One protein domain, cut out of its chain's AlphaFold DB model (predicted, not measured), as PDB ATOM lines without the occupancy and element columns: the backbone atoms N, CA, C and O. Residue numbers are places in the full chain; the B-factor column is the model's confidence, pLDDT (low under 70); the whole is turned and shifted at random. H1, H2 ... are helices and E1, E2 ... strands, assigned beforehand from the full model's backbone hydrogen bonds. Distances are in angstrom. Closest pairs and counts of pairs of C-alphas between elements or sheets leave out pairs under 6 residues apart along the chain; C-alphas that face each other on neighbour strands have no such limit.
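Overview. This is residues 137 to 198 of the 311 residues of an uncharacterized protein of Paenibacillus sp. IHB B 3084 (UniProt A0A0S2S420). A small body is built round the short hairpin of E1 and E2, with H1 packed beside E2, the short H2 near Ile 168 of E2 and a long loop of residues 169 to 180. From this body the end of the long helix H3, residues 188 to 198, sticks out as an arm. The printed part has 62 residues, with named elements in the order H1, H2, E1, E2, H3; the class is mostly helix, and the two-stranded sheet is antiparallel. The whole is loose, with a radius of gyration of the C-alphas of 13.6 A, and elongated, spanning 45 by 24 by 14 A.

Along the chain. H1, residues 137 to 145, begins at C-alpha 137 (16.213, -5.851, 308.984) and is 11.9 A long. H2 is residues 151 to 154. Strand E1 is residues 157 to 159 and E2 residues 166 to 168. H3, residues 181 to 198, is 25.4 A long and ends at C-alpha 198 (25.294, -28.754, 329.406).

Arrangement. E1 and E2 are antiparallel neighbours at 140 degrees, with N 158 and O 167 within hydrogen-bond range at 2.9 A. The closest C-alphas of H1 and E2 are those of Ala 138 and Phe 167, 4.6 A apart. For H2 and E2 they are those of Met 153 and Ile 168, 6.5 A apart. H1 is apart from E1, and H3 is apart from H1, H2 and E1. In H1 and H3 every O i to N i+4 pair is within hydrogen-bond range; H2 is too short for such a pair.

Size, cuts and confidence. The C-alphas farthest apart are those of Asn 147 and Glu 198, 45.9 A. Without residues 188 to 198, which stand free, the body spans 30 by 23 by 13 A. The printed part has no cut, and the link from E2 to H3 is long, with 12 residues. The pLDDT is under 70 at residues 146 to 147 and 197 to 198.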
ATOM      1  N   ALA A 137      15.321  -6.969 309.310       86.81
ATOM      2  CA  ALA A 137      16.213  -5.851 308.984       86.81
ATOM      3  C   ALA A 137      17.353  -6.243 308.030       86.81
ATOM      4  O   ALA A 137      17.838  -5.396 307.291       86.81
ATOM      5  N   ALA A 138      17.773  -7.512 308.024       88.31
ATOM      6  CA  ALA A 138      18.754  -8.005 307.056       88.31
ATOM      7  C   ALA A 138      18.130  -8.151 305.663       88.31
ATOM      8  O   ALA A 138      18.755  -7.801 304.668       88.31
ATOM      9  N   ARG A 139      16.873  -8.605 305.595       87.81
ATOM     10  CA  ARG A 139      16.108  -8.634 304.344       87.81
ATOM     11  C   ARG A 139      15.902  -7.220 303.791       87.81
ATOM     12  O   ARG A 139      16.214  -6.976 302.635       87.81
ATOM     13  N   ALA A 140      15.490  -6.283 304.645       87.06
ATOM     14  CA  ALA A 140      15.351  -4.880 304.263       87.06
ATOM     15  C   ALA A 140      16.689  -4.268 303.807       87.06
ATOM     16  O   ALA A 140      16.717  -3.484 302.868       87.06
ATOM     17  N   TYR A 141      17.810  -4.635 304.441       89.06
ATOM     18  CA  TYR A 141      19.137  -4.204 303.995       89.06
ATOM     19  C   TYR A 141      19.470  -4.723 302.594       89.06
ATOM     20  O   TYR A 141      19.903  -3.931 301.770       89.06
ATOM     21  N   GLN A 142      19.235  -6.008 302.301       87.06
ATOM     22  CA  GLN A 142      19.473  -6.571 300.964       87.06
ATOM     23  C   GLN A 142      18.610  -5.903 299.886       87.06
ATOM     24  O   GLN A 142      19.087  -5.644 298.787       87.06
ATOM     25  N   GLU A 143      17.357  -5.579 300.207       86.25
ATOM     26  CA  GLU A 143      16.472  -4.827 299.309       86.25
ATOM     27  C   GLU A 143      16.994  -3.395 299.065       86.25
ATOM     28  O   GLU A 143      16.940  -2.895 297.942       86.25
ATOM     29  N   MET A 144      17.542  -2.741 300.097       83.62
ATOM     30  CA  MET A 144      18.102  -1.383 300.007       83.62
ATOM     31  C   MET A 144      19.488  -1.324 299.358       83.62
ATOM     32  O   MET A 144      19.814  -0.308 298.743       83.62
ATOM     33  N   GLU A 145      20.298  -2.377 299.488       80.62
ATOM     34  CA  GLU A 145      21.659  -2.469 298.940       80.62
ATOM     35  C   GLU A 145      21.682  -2.264 297.428       80.62
ATOM     36  O   GLU A 145      22.633  -1.698 296.898       80.62
ATOM     37  N   MET A 146      20.589  -2.618 296.755       68.75
ATOM     38  CA  MET A 146      20.479  -2.460 295.317       68.75
ATOM     39  C   MET A 146      20.294  -1.006 294.861       68.75
ATOM     40  O   MET A 146      20.678  -0.741 293.733       68.75
ATOM     41  N   ASN A 147      19.745  -0.069 295.665       65.31
ATOM     42  CA  ASN A 147      19.433   1.294 295.167       65.31
ATOM     43  C   ASN A 147      19.318   2.451 296.201       65.31
ATOM     44  O   ASN A 147      19.244   3.603 295.781       65.31
ATOM     45  N   PHE A 148      19.271   2.222 297.525       73.25
ATOM     46  CA  PHE A 148      18.778   3.241 298.487       73.25
ATOM     47  C   PHE A 148      19.638   3.474 299.745       73.25
ATOM     48  O   PHE A 148      19.185   4.108 300.702       73.25
ATOM     49  N   LEU A 149      20.886   2.999 299.786       82.12
ATOM     50  CA  LEU A 149      21.743   3.197 300.961       82.12
ATOM     51  C   LEU A 149      22.364   4.601 300.997       82.12
ATOM     52  O   LEU A 149      23.266   4.927 300.231       82.12
ATOM     53  N   THR A 150      21.926   5.423 301.953       85.19
ATOM     54  CA  THR A 150      22.549   6.729 302.219       85.19
ATOM     55  C   THR A 150      23.830   6.593 303.065       85.19
ATOM     56  O   THR A 150      23.933   5.681 303.897       85.19
ATOM     57  N   PRO A 151      24.793   7.534 302.959       85.25
ATOM     58  CA  PRO A 151      26.018   7.516 303.769       85.25
ATOM     59  C   PRO A 151      25.760   7.520 305.284       85.25
ATOM     60  O   PRO A 151      26.507   6.917 306.054       85.25
ATOM     61  N   ALA A 152      24.679   8.171 305.727       85.69
ATOM     62  CA  ALA A 152      24.282   8.201 307.133       85.69
ATOM     63  C   ALA A 152      23.831   6.822 307.645       85.69
ATOM     64  O   ALA A 152      24.153   6.446 308.772       85.69
ATOM     65  N   MET A 153      23.134   6.041 306.816       85.81
ATOM     66  CA  MET A 153      22.698   4.687 307.171       85.81
ATOM     67  C   MET A 153      23.864   3.697 307.207       85.81
ATOM     68  O   MET A 153      23.902   2.833 308.084       85.81
ATOM     69  N   LEU A 154      24.857   3.861 306.326       87.12
ATOM     70  CA  LEU A 154      26.063   3.027 306.311       87.12
ATOM     71  C   LEU A 154      26.874   3.132 307.611       87.12
ATOM     72  O   LEU A 154      27.414   2.126 308.066       87.12
ATOM     73  N   LYS A 155      26.888   4.298 308.273       88.81
ATOM     74  CA  LYS A 155      27.512   4.455 309.604       88.81
ATOM     75  C   LYS A 155      26.859   3.580 310.679       88.81
ATOM     76  O   LYS A 155      27.502   3.243 311.667       88.81
ATOM     77  N   ARG A 156      25.587   3.212 310.498       89.44
ATOM     78  CA  ARG A 156      24.812   2.363 311.417       89.44
ATOM     79  C   ARG A 156      24.734   0.906 310.955       89.44
ATOM     80  O   ARG A 156      23.964   0.128 311.523       89.44
ATOM     81  N   ARG A 157      25.503   0.531 309.928       92.25
ATOM     82  CA  ARG A 157      25.576  -0.840 309.421       92.25
ATOM     83  C   ARG A 157      26.264  -1.738 310.443       92.25
ATOM     84  O   ARG A 157      27.355  -1.437 310.918       92.25
ATOM     85  N   LYS A 158      25.646  -2.879 310.728       93.19
ATOM     86  CA  LYS A 158      26.176  -3.923 311.607       93.19
ATOM     87  C   LYS A 158      25.987  -5.297 310.991       93.19
ATOM     88  O   LYS A 158      25.186  -5.471 310.078       93.19
ATOM     89  N   VAL A 159      26.712  -6.273 311.525       93.25
ATOM     90  CA  VAL A 159      26.562  -7.688 311.176       93.25
ATOM     91  C   VAL A 159      25.717  -8.368 312.247       93.25
ATOM     92  O   VAL A 159      25.962  -8.201 313.440       93.25
ATOM     93  N   CYS A 160      24.695  -9.109 311.829       91.94
ATOM     94  CA  CYS A 160      23.848  -9.867 312.743       91.94
ATOM     95  C   CYS A 160      24.610 -11.066 313.322       91.94
ATOM     96  O   CYS A 160      25.078 -11.910 312.566       91.94
ATOM     97  N   GLU A 161      24.637 -11.209 314.649       88.75
ATOM     98  CA  GLU A 161      25.281 -12.355 315.318       88.75
ATOM     99  C   GLU A 161      24.687 -13.719 314.906       88.75
ATOM    100  O   GLU A 161      25.388 -14.726 314.929       88.75
ATOM    101  N   CYS A 162      23.401 -13.773 314.524       87.88
ATOM    102  CA  CYS A 162      22.715 -15.041 314.241       87.88
ATOM    103  C   CYS A 162      22.794 -15.467 312.773       87.88
ATOM    104  O   CYS A 162      23.144 -16.601 312.484       87.88
ATOM    105  N   CYS A 163      22.406 -14.588 311.843       86.06
ATOM    106  CA  CYS A 163      22.361 -14.918 310.411       86.06
ATOM    107  C   CYS A 163      23.583 -14.406 309.637       86.06
ATOM    108  O   CYS A 163      23.640 -14.575 308.425       86.06
ATOM    109  N   ARG A 164      24.533 -13.741 310.316       88.81
ATOM    110  CA  ARG A 164      25.774 -13.169 309.751       88.81
ATOM    111  C   ARG A 164      25.579 -12.174 308.602       88.81
ATOM    112  O   ARG A 164      26.529 -11.810 307.924       88.81
ATOM    113  N   SER A 165      24.359 -11.695 308.404       90.19
ATOM    114  CA  SER A 165      24.023 -10.738 307.350       90.19
ATOM    115  C   SER A 165      24.130  -9.304 307.849       90.19
ATOM    116  O   SER A 165      23.903  -9.028 309.035       90.19
ATOM    117  N   TYR A 166      24.427  -8.388 306.933       92.56
ATOM    118  CA  TYR A 166      24.411  -6.959 307.214       92.56
ATOM    119  C   TYR A 166      22.985  -6.463 307.470       92.56
ATOM    120  O   TYR A 166      22.023  -6.932 306.864       92.56
ATOM    121  N   PHE A 167      22.848  -5.521 308.397       94.88
ATOM    122  CA  PHE A 167      21.610  -4.795 308.645       94.88
ATOM    123  C   PHE A 167      21.910  -3.381 309.149       94.88
ATOM    124  O   PHE A 167      22.984  -3.117 309.692       94.88
ATOM    125  N   ILE A 168      20.956  -2.468 308.980       93.12
ATOM    126  CA  ILE A 168      21.035  -1.114 309.541       93.12
ATOM    127  C   ILE A 168      20.380  -1.137 310.915       93.12
ATOM    128  O   ILE A 168      19.232  -1.561 311.067       93.12
ATOM    129  N   ASP A 169      21.113  -0.680 311.921       92.81
ATOM    130  CA  ASP A 169      20.590  -0.566 313.270       92.81
ATOM    131  C   ASP A 169      19.635   0.630 313.380       92.81
ATOM    132  O   ASP A 169      20.065   1.783 313.379       92.81
ATOM    133  N   THR A 170      18.337   0.351 313.487       88.12
ATOM    134  CA  THR A 170      17.287   1.362 313.675       88.12
ATOM    135  C   THR A 170      16.980   1.650 315.145       88.12
ATOM    136  O   THR A 170      16.151   2.510 315.434       88.12
ATOM    137  N   SER A 171      17.631   0.964 316.094       88.50
ATOM    138  CA  SER A 171      17.373   1.167 317.523       88.50
ATOM    139  C   SER A 171      17.774   2.581 317.961       88.50
ATOM    140  O   SER A 171      18.776   3.098 317.476       88.50
ATOM    141  N   PRO A 172      17.070   3.228 318.903       89.25
ATOM    142  CA  PRO A 172      17.433   4.577 319.347       89.25
ATOM    143  C   PRO A 172      18.879   4.679 319.856       89.25
ATOM    144  O   PRO A 172      19.571   5.646 319.562       89.25
ATOM    145  N   GLY A 173      19.354   3.645 320.559       89.62
ATOM    146  CA  GLY A 173      20.700   3.594 321.137       89.62
ATOM    147  C   GLY A 173      21.793   3.071 320.205       89.62
ATOM    148  O   GLY A 173      22.951   3.036 320.608       89.62
ATOM    149  N   GLY A 174      21.459   2.617 318.991       88.25
ATOM    150  CA  GLY A 174      22.452   2.093 318.053       88.25
ATOM    151  C   GLY A 174      23.267   0.930 318.624       88.25
ATOM    152  O   GLY A 174      24.462   0.830 318.353       88.25
ATOM    153  N   ASN A 175      22.648   0.055 319.419       91.12
ATOM    154  CA  ASN A 175      23.283  -1.081 320.095       91.12
ATOM    155  C   ASN A 175      22.662  -2.442 319.721       91.12
ATOM    156  O   ASN A 175      22.978  -3.456 320.345       91.12
ATOM    157  N   ALA A 176      21.824  -2.503 318.684       91.56
ATOM    158  CA  ALA A 176      21.246  -3.762 318.235       91.56
ATOM    159  C   ALA A 176      22.345  -4.705 317.723       91.56
ATOM    160  O   ALA A 176      23.175  -4.336 316.891       91.56
ATOM    161  N   LYS A 177      22.332  -5.941 318.226       92.94
ATOM    162  CA  LYS A 177      23.248  -7.027 317.830       92.94
ATOM    163  C   LYS A 177      22.644  -7.978 316.793       92.94
ATOM    164  O   LYS A 177      23.340  -8.764 316.156       92.94
ATOM    165  N   ARG A 178      21.316  -7.947 316.647       93.06
ATOM    166  CA  ARG A 178      20.545  -8.898 315.841       93.06
ATOM    167  C   ARG A 178      19.589  -8.146 314.933       93.06
ATOM    168  O   ARG A 178      18.921  -7.216 315.371       93.06
ATOM    169  N   CYS A 179      19.463  -8.610 313.695       91.75
ATOM    170  CA  CYS A 179      18.680  -7.953 312.647       91.75
ATOM    171  C   CYS A 179      17.155  -8.147 312.771       91.75
ATOM    172  O   CYS A 179      16.410  -7.891 311.825       91.75
ATOM    173  N   GLY A 180      16.654  -8.654 313.900       91.00
ATOM    174  CA  GLY A 180      15.218  -8.721 314.150       91.00
ATOM    175  C   GLY A 180      14.778  -9.814 315.125       91.00
ATOM    176  O   GLY A 180      15.573 -10.668 315.529       91.00
ATOM    177  N   PRO A 181      13.475  -9.835 315.459       88.81
ATOM    178  CA  PRO A 181      12.911 -10.728 316.471       88.81
ATOM    179  C   PRO A 181      13.076 -12.213 316.132       88.81
ATOM    180  O   PRO A 181      13.191 -13.032 317.039       88.81
ATOM    181  N   ARG A 182      13.146 -12.579 314.844       85.94
ATOM    182  CA  ARG A 182      13.399 -13.965 314.418       85.94
ATOM    183  C   ARG A 182      14.785 -14.454 314.847       85.94
ATOM    184  O   ARG A 182      14.885 -15.490 315.494       85.94
ATOM    185  N   CYS A 183      15.829 -13.678 314.553       88.00
ATOM    186  CA  CYS A 183      17.197 -13.969 314.984       88.00
ATOM    187  C   CYS A 183      17.317 -13.964 316.513       88.00
ATOM    188  O   CYS A 183      18.027 -14.796 317.071       88.00
ATOM    189  N   THR A 184      16.578 -13.088 317.200       88.56
ATOM    190  CA  THR A 184      16.523 -13.078 318.669       88.56
ATOM    191  C   THR A 184      15.929 -14.365 319.235       88.56
ATOM    192  O   THR A 184      16.545 -14.962 320.113       88.56
ATOM    193  N   ARG A 185      14.783 -14.827 318.713       86.31
ATOM    194  CA  ARG A 185      14.168 -16.099 319.135       86.31
ATOM    195  C   ARG A 185      15.068 -17.293 318.841       86.31
ATOM    196  O   ARG A 185      15.153 -18.192 319.666       86.31
ATOM    197  N   TRP A 186      15.744 -17.294 317.692       84.00
ATOM    198  CA  TRP A 186      16.675 -18.359 317.326       84.00
ATOM    199  C   TRP A 186      17.850 -18.455 318.300       84.00
ATOM    200  O   TRP A 186      18.116 -19.522 318.838       84.00
ATOM    201  N   ALA A 187      18.514 -17.333 318.586       85.06
ATOM    202  CA  ALA A 187      19.613 -17.320 319.548       85.06
ATOM    203  C   ALA A 187      19.163 -17.688 320.965       85.06
ATOM    204  O   ALA A 187      19.898 -18.367 321.674       85.06
ATOM    205  N   GLU A 188      17.963 -17.278 321.377       85.62
ATOM    206  CA  GLU A 188      17.410 -17.684 322.670       85.62
ATOM    207  C   GLU A 188      17.128 -19.188 322.719       85.62
ATOM    208  O   GLU A 188      17.466 -19.857 323.691       85.62
ATOM    209  N   MET A 189      16.587 -19.747 321.640       82.56
ATOM    210  CA  MET A 189      16.391 -21.185 321.509       82.56
ATOM    211  C   MET A 189      17.731 -21.943 321.555       82.56
ATOM    212  O   MET A 189      17.828 -22.911 322.307       82.56
ATOM    213  N   LEU A 190      18.782 -21.469 320.875       79.06
ATOM    214  CA  LEU A 190      20.131 -22.042 320.979       79.06
ATOM    215  C   LEU A 190      20.698 -21.943 322.401       79.06
ATOM    216  O   LEU A 190      21.280 -22.906 322.891       79.06
ATOM    217  N   ARG A 191      20.500 -20.813 323.091       82.06
ATOM    218  CA  ARG A 191      20.931 -20.623 324.484       82.06
ATOM    219  C   ARG A 191      20.250 -21.619 325.421       82.06
ATOM    220  O   ARG A 191      20.918 -22.272 326.215       82.06
ATOM    221  N   ILE A 192      18.929 -21.764 325.304       78.25
ATOM    222  CA  ILE A 192      18.145 -22.714 326.100       78.25
ATOM    223  C   ILE A 192      18.548 -24.160 325.775       78.25
ATOM    224  O   ILE A 192      18.566 -24.998 326.674       78.25
ATOM    225  N   ARG A 193      18.862 -24.475 324.510       72.12
ATOM    226  CA  ARG A 193      19.386 -25.793 324.118       72.12
ATOM    227  C   ARG A 193      20.749 -26.065 324.744       72.12
ATOM    228  O   ARG A 193      20.895 -27.097 325.381       72.12
ATOM    229  N   ARG A 194      21.703 -25.132 324.651       73.56
ATOM    230  CA  ARG A 194      23.018 -25.267 325.303       73.56
ATOM    231  C   ARG A 194      22.875 -25.511 326.796       73.56
ATOM    232  O   ARG A 194      23.402 -26.493 327.288       73.56
ATOM    233  N   HIS A 195      22.050 -24.720 327.476       74.00
ATOM    234  CA  HIS A 195      21.795 -24.908 328.903       74.00
ATOM    235  C   HIS A 195      21.167 -26.278 329.222       74.00
ATOM    236  O   HIS A 195      21.464 -26.867 330.261       74.00
ATOM    237  N   ARG A 196      20.279 -26.803 328.367       71.69
ATOM    238  CA  ARG A 196      19.723 -28.156 328.539       71.69
ATOM    239  C   ARG A 196      20.779 -29.241 328.313       71.69
ATOM    240  O   ARG A 196      20.864 -30.155 329.122       71.69
ATOM    241  N   ASN A 197      21.601 -29.101 327.276       69.31
ATOM    242  CA  ASN A 197      22.630 -30.078 326.911       69.31
ATOM    243  C   ASN A 197      23.824 -30.067 327.882       69.31
ATOM    244  O   ASN A 197      24.394 -31.113 328.156       69.31
ATOM    245  N   GLU A 198      24.222 -28.904 328.404       69.12
ATOM    246  CA  GLU A 198      25.294 -28.754 329.406       69.12
ATOM    247  C   GLU A 198      24.888 -29.316 330.779       69.12
ATOM    248  O   GLU A 198      25.735 -29.773 331.547       69.12
TER     249      GLU A 198